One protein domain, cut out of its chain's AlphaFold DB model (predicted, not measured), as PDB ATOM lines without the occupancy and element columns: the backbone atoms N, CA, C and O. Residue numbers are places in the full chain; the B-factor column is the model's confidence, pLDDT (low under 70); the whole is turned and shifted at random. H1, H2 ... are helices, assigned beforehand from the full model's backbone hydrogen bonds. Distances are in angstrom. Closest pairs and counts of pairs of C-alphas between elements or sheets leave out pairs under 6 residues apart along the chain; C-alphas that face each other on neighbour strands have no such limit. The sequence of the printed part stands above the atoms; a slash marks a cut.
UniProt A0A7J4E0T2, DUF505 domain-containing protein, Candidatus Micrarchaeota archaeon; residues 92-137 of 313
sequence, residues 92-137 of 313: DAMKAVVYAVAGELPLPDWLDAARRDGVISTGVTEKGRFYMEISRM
ATOM      1  N   ASP A  92     170.042 168.459 254.744       90.69
ATOM      2  CA  ASP A  92     171.128 169.140 254.022       90.69
ATOM      3  C   ASP A  92     171.565 170.437 254.711       90.69
ATOM      4  O   ASP A  92     172.761 170.694 254.860       90.69
ATOM      5  N   ALA A  93     170.610 171.222 255.221       93.44
ATOM      6  CA  ALA A  93     170.920 172.401 256.022       93.44
ATOM      7  C   ALA A  93     171.738 172.043 257.273       93.44
ATOM      8  O   ALA A  93     172.711 172.724 257.611       93.44
ATOM      9  N   MET A  94     171.380 170.949 257.949       92.56
ATOM     10  CA  MET A  94     172.097 170.494 259.138       92.56
ATOM     11  C   MET A  94     173.432 169.829 258.820       92.56
ATOM     12  O   MET A  94     174.368 169.997 259.601       92.56
ATOM     13  N   LYS A  95     173.587 169.175 257.663       90.75
ATOM     14  CA  LYS A  95     174.893 168.706 257.178       90.75
ATOM     15  C   LYS A  95     175.878 169.855 257.063       90.75
ATOM     16  O   LYS A  95     176.988 169.732 257.569       90.75
ATOM     17  N   ALA A  96     175.468 170.995 256.504       92.69
ATOM     18  CA  ALA A  96     176.347 172.160 256.417       92.69
ATOM     19  C   ALA A  96     176.895 172.590 257.785       92.69
ATOM     20  O   ALA A  96     178.083 172.883 257.917       92.69
ATOM     21  N   VAL A  97     176.036 172.598 258.810       91.62
ATOM     22  CA  VAL A  97     176.411 172.965 260.182       91.62
ATOM     23  C   VAL A  97     177.308 171.898 260.814       91.62
ATOM     24  O   VAL A  97     178.357 172.229 261.361       91.62
ATOM     25  N   VAL A  98     176.915 170.625 260.736       88.19
ATOM     26  CA  VAL A  98     177.629 169.505 261.369       88.19
ATOM     27  C   VAL A  98     179.027 169.330 260.777       88.19
ATOM     28  O   VAL A  98     179.989 169.221 261.536       88.19
ATOM     29  N   TYR A  99     179.155 169.368 259.449       86.81
ATOM     30  CA  TYR A  99     180.440 169.228 258.760       86.81
ATOM     31  C   TYR A  99     181.371 170.403 259.055       86.81
ATOM     32  O   TYR A  99     182.523 170.190 259.429       86.81
ATOM     33  N   ALA A 100     180.859 171.638 259.008       86.75
ATOM     34  CA  ALA A 100     181.656 172.811 259.354       86.75
ATOM     35  C   ALA A 100     182.188 172.743 260.797       86.75
ATOM     36  O   ALA A 100     183.333 173.105 261.058       86.75
ATOM     37  N   VAL A 101     181.385 172.236 261.742       85.31
ATOM     38  CA  VAL A 101     181.796 172.035 263.144       85.31
ATOM     39  C   VAL A 101     182.831 170.916 263.290       85.31
ATOM     40  O   VAL A 101     183.687 171.001 264.168       85.31
ATOM     41  N   ALA A 102     182.782 169.892 262.437       82.50
ATOM     42  CA  ALA A 102     183.787 168.832 262.375       82.50
ATOM     43  C   ALA A 102     185.106 169.277 261.706       82.50
ATOM     44  O   ALA A 102     186.076 168.525 261.719       82.50
ATOM     45  N   GLY A 103     185.165 170.499 261.159       82.75
ATOM     46  CA  GLY A 103     186.321 171.006 260.414       82.75
ATOM     47  C   GLY A 103     186.361 170.545 258.955       82.75
ATOM     48  O   GLY A 103     187.386 170.691 258.295       82.75
ATOM     49  N   GLU A 104     185.256 170.003 258.449       84.12
ATOM     50  CA  GLU A 104     185.113 169.550 257.070       84.12
ATOM     51  C   GLU A 104     184.424 170.615 256.209       84.12
ATOM     52  O   GLU A 104     183.614 171.409 256.692       84.12
ATOM     53  N   LEU A 105     184.746 170.635 254.912       85.69
ATOM     54  CA  LEU A 105     184.128 171.560 253.964       85.69
ATOM     55  C   LEU A 105     182.754 171.025 253.528       85.69
ATOM     56  O   LEU A 105     182.697 169.987 252.864       85.69
ATOM     57  N   PRO A 106     181.647 171.712 253.861       87.62
ATOM     58  CA  PRO A 106     180.328 171.313 253.395       87.62
ATOM     59  C   PRO A 106     180.163 171.594 251.897       87.62
ATOM     60  O   PRO A 106     180.799 172.495 251.343       87.62
ATOM     61  N   LEU A 107     179.267 170.851 251.245       89.38
ATOM     62  CA  LEU A 107     178.938 171.085 249.840       89.38
ATOM     63  C   LEU A 107     178.238 172.442 249.633       89.38
ATOM     64  O   LEU A 107     177.494 172.884 250.515       89.38
ATOM     65  N   PRO A 108     178.408 173.085 248.459       90.94
ATOM     66  CA  PRO A 108     177.710 174.328 248.124       90.94
ATOM     67  C   PRO A 108     176.186 174.233 248.292       90.94
ATOM     68  O   PRO A 108     175.591 175.089 248.942       90.94
ATOM     69  N   ASP A 109     175.574 173.146 247.819       91.19
ATOM     70  CA  ASP A 109     174.123 172.949 247.914       91.19
ATOM     71  C   ASP A 109     173.644 172.849 249.372       91.19
ATOM     72  O   ASP A 109     172.579 173.364 249.723       91.19
ATOM     73  N   TRP A 110     174.453 172.250 250.255       93.00
ATOM     74  CA  TRP A 110     174.164 172.197 251.691       93.00
ATOM     75  C   TRP A 110     174.231 173.586 252.320       93.00
ATOM     76  O   TRP A 110     173.390 173.927 253.149       93.00
ATOM     77  N   LEU A 111     175.197 174.418 251.914       93.25
ATOM     78  CA  LEU A 111     175.280 175.810 252.366       93.25
ATOM     79  C   LEU A 111     174.059 176.620 251.919       93.25
ATOM     80  O   LEU A 111     173.542 177.429 252.692       93.25
ATOM     81  N   ASP A 112     173.566 176.392 250.704       94.88
ATOM     82  CA  ASP A 112     172.380 177.077 250.196       94.88
ATOM     83  C   ASP A 112     171.098 176.619 250.899       94.88
ATOM     84  O   ASP A 112     170.259 177.453 251.251       94.88
ATOM     85  N   ALA A 113     170.964 175.321 251.190       94.94
ATOM     86  CA  ALA A 113     169.909 174.807 252.064       94.94
ATOM     87  C   ALA A 113     170.004 175.416 253.475       94.94
ATOM     88  O   ALA A 113     169.013 175.892 254.023       94.94
ATOM     89  N   ALA A 114     171.207 175.500 254.042       95.69
ATOM     90  CA  ALA A 114     171.439 176.034 255.378       95.69
ATOM     91  C   ALA A 114     171.090 177.525 255.511       95.69
ATOM     92  O   ALA A 114     170.547 177.954 256.536       95.69
ATOM     93  N   ARG A 115     171.373 178.326 254.475       96.00
ATOM     94  CA  ARG A 115     170.952 179.734 254.405       96.00
ATOM     95  C   ARG A 115     169.437 179.856 254.290       96.00
ATOM     96  O   ARG A 115     168.841 180.667 254.993       96.00
ATOM     97  N   ARG A 116     168.821 179.037 253.434       96.00
ATOM     98  CA  ARG A 116     167.366 179.005 253.220       96.00
ATOM     99  C   ARG A 116     166.609 178.653 254.498       96.00
ATOM    100  O   ARG A 116     165.640 179.322 254.833       96.00
ATOM    101  N   ASP A 117     167.107 177.669 255.239       95.31
ATOM    102  CA  ASP A 117     166.507 177.212 256.494       95.31
ATOM    103  C   ASP A 117     166.840 178.133 257.681       95.31
ATOM    104  O   ASP A 117     166.306 177.959 258.783       95.31
ATOM    105  N   GLY A 118     167.718 179.122 257.476       95.94
ATOM    106  CA  GLY A 118     168.115 180.106 258.479       95.94
ATOM    107  C   GLY A 118     168.992 179.541 259.595       95.94
ATOM    108  O   GLY A 118     169.068 180.136 260.673       95.94
ATOM    109  N   VAL A 119     169.650 178.396 259.381       96.25
ATOM    110  CA  VAL A 119     170.596 177.814 260.354       96.25
ATOM    111  C   VAL A 119     171.988 178.441 260.268       96.25
ATOM    112  O   VAL A 119     172.750 178.379 261.236       96.25
ATOM    113  N   ILE A 120     172.300 179.104 259.150       94.00
ATOM    114  CA  ILE A 120     173.514 179.906 258.978       94.00
ATOM    115  C   ILE A 120     173.206 181.278 258.362       94.00
ATOM    116  O   ILE A 120     172.268 181.436 257.585       94.00
ATOM    117  N   SER A 121     174.031 182.268 258.698       91.00
ATOM    118  CA  SER A 121     174.087 183.583 258.047       91.00
ATOM    119  C   SER A 121     175.551 183.960 257.766       91.00
ATOM    120  O   SER A 121     176.163 183.381 256.874       91.00
ATOM    121  N   THR A 122     176.155 184.854 258.554       86.06
ATOM    122  CA  THR A 122     177.616 185.062 258.601       86.06
ATOM    123  C   THR A 122     178.328 183.988 259.433       86.06
ATOM    124  O   THR A 122     179.545 183.854 259.374       86.06
ATOM    125  N   GLY A 123     177.566 183.226 260.216       88.00
ATOM    126  CA  GLY A 123     177.991 182.069 260.998       88.00
ATOM    127  C   GLY A 123     176.770 181.251 261.422       88.00
ATOM    128  O   GLY A 123     175.660 181.516 260.958       88.00
ATOM    129  N   VAL A 124     176.949 180.269 262.309       92.69
ATOM    130  CA  VAL A 124     175.831 179.453 262.822       92.69
ATOM    131  C   VAL A 124     174.884 180.324 263.657       92.69
ATOM    132  O   VAL A 124     175.313 180.950 264.634       92.69
ATOM    133  N   THR A 125     173.604 180.357 263.274       95.69
ATOM    134  CA  THR A 125     172.548 181.133 263.947       95.69
ATOM    135  C   THR A 125     172.100 180.460 265.245       95.69
ATOM    136  O   THR A 125     172.497 179.336 265.553       95.69
ATOM    137  N   GLU A 126     171.237 181.117 266.024       95.06
ATOM    138  CA  GLU A 126     170.629 180.496 267.208       95.06
ATOM    139  C   GLU A 126     169.829 179.233 266.849       95.06
ATOM    140  O   GLU A 126     169.963 178.213 267.522       95.06
ATOM    141  N   LYS A 127     169.090 179.267 265.730       95.12
ATOM    142  CA  LYS A 127     168.384 178.102 265.181       95.12
ATOM    143  C   LYS A 127     169.350 176.960 264.858       95.12
ATOM    144  O   LYS A 127     169.105 175.821 265.250       95.12
ATOM    145  N   GLY A 128     170.464 177.264 264.188       93.94
ATOM    146  CA  GLY A 128     171.494 176.269 263.880       93.94
ATOM    147  C   GLY A 128     172.129 175.671 265.137       93.94
ATOM    148  O   GLY A 128     172.314 174.459 265.220       93.94
ATOM    149  N   ARG A 129     172.403 176.495 266.159       93.12
ATOM    150  CA  ARG A 129     172.939 176.024 267.450       93.12
ATOM    151  C   ARG A 129     171.952 175.133 268.192       93.12
ATOM    152  O   ARG A 129     172.359 174.097 268.703       93.12
ATOM    153  N   PHE A 130     170.672 175.495 268.205       93.19
ATOM    154  CA  PHE A 130     169.614 174.693 268.811       93.19
ATOM    155  C   PHE A 130     169.527 173.287 268.194       93.19
ATOM    156  O   PHE A 130     169.577 172.291 268.913       93.19
ATOM    157  N   TYR A 131     169.467 173.182 266.865       91.62
ATOM    158  CA  TYR A 131     169.416 171.872 266.205       91.62
ATOM    159  C   TYR A 131     170.742 171.107 266.289       91.62
ATOM    160  O   TYR A 131     170.748 169.876 266.328       91.62
ATOM    161  N   MET A 132     171.872 171.809 266.409       89.75
ATOM    162  CA  MET A 132     173.161 171.195 266.731       89.75
ATOM    163  C   MET A 132     173.180 170.605 268.154       89.75
ATOM    164  O   MET A 132     173.778 169.553 268.363       89.75
ATOM    165  N   GLU A 133     172.529 171.237 269.137       89.06
ATOM    166  CA  GLU A 133     172.368 170.668 270.486       89.06
ATOM    167  C   GLU A 133     171.548 169.375 270.440       89.06
ATOM    168  O   GLU A 133     171.992 168.365 270.988       89.06
ATOM    169  N   ILE A 134     170.425 169.366 269.709       86.56
ATOM    170  CA  ILE A 134     169.635 168.147 269.437       86.56
ATOM    171  C   ILE A 134     170.504 167.073 268.779       86.56
ATOM    172  O   ILE A 134     170.511 165.934 269.222       86.56
ATOM    173  N   SER A 135     171.324 167.447 267.802       83.31
ATOM    174  CA  SER A 135     172.246 166.537 267.109       83.31
ATOM    175  C   SER A 135     173.341 165.934 268.004       83.31
ATOM    176  O   SER A 135     173.948 164.916 267.656       83.31
ATOM    177  N   ARG A 136     173.642 166.570 269.144       82.00
ATOM    178  CA  ARG A 136     174.582 166.065 270.161       82.00
ATOM    179  C   ARG A 136     173.903 165.160 271.180       82.00
ATOM    180  O   ARG A 136     174.567 164.281 271.730       82.00
ATOM    181  N   MET A 137     172.615 165.371 271.439       73.56
ATOM    182  CA  MET A 137     171.811 164.426 272.200       73.56
ATOM    183  C   MET A 137     171.676 163.165 271.352       73.56
ATOM    184  O   MET A 137     170.987 163.168 270.340       73.56
TER     185      MET A 137
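AT A GLANCE: This is residues 92 to 137 of the 313 residues of the protein "DUF505 domain-containing protein" of Candidatus Micrarchaeota archaeon (UniProt A0A7J4E0T2). Three short helices make a small body in which H1 sits between the other two, with H2 packed steeply on it, closest near its first residues at Ala 93, and H3 packed on it at Val 97, about perpendicular to it. H2 and H3 stay clear of each other, and a loop of residues 117 to 125 joins them. The printed part has 46 residues with three named helices, in the order H1, H2, H3, and no named strand; the class is all helix. It is compact, with a radius of gyration of the C-alphas of 9.3 A, and rounded, with spans of 26 by 20 by 17 A.

IN THESE COORDINATES: H1 is residues 92 to 102, beginning at C-alpha 92 at (171.128, 169.140, 254.022), and measures 15.2 A from first to last C-alpha. H2 is residues 108 to 116 and measures 12.4 A, beginning at C-alpha 108 at (177.710, 174.328, 248.124). H3 is residues 126 to 136, measures 15.3 A and ends at C-alpha 136 at (174.582, 166.065, 270.161).

HOW THE PARTS SIT: H1 touches H2, and their closest C-alphas, those of Ala 93 and Ala 114, are 3.7 A apart. Their lines stand at a steep tilt of 69 degrees, only just short of about perpendicular, and they run opposite ways. H1 also touches H3, the closest C-alphas being those of Val 97 and Gly 128 at 7.0 A. These two are about perpendicular at 73 degrees, only just past steep. H2 and H3 are apart. In H2 and H3 every O i to N i+4 pair is within hydrogen-bond range; in H1 6 of 7 are.

THE WHOLE: The two C-alphas farthest apart are those of Pro 108 and Met 137, at 26.7 A. The printed part has no cut. The link from H1 to H2 is tight, with 5 residues, and that from H2 to H3 is short, with 9. The mean pLDDT of the printed part is 90.4, and no printed residue is under 70.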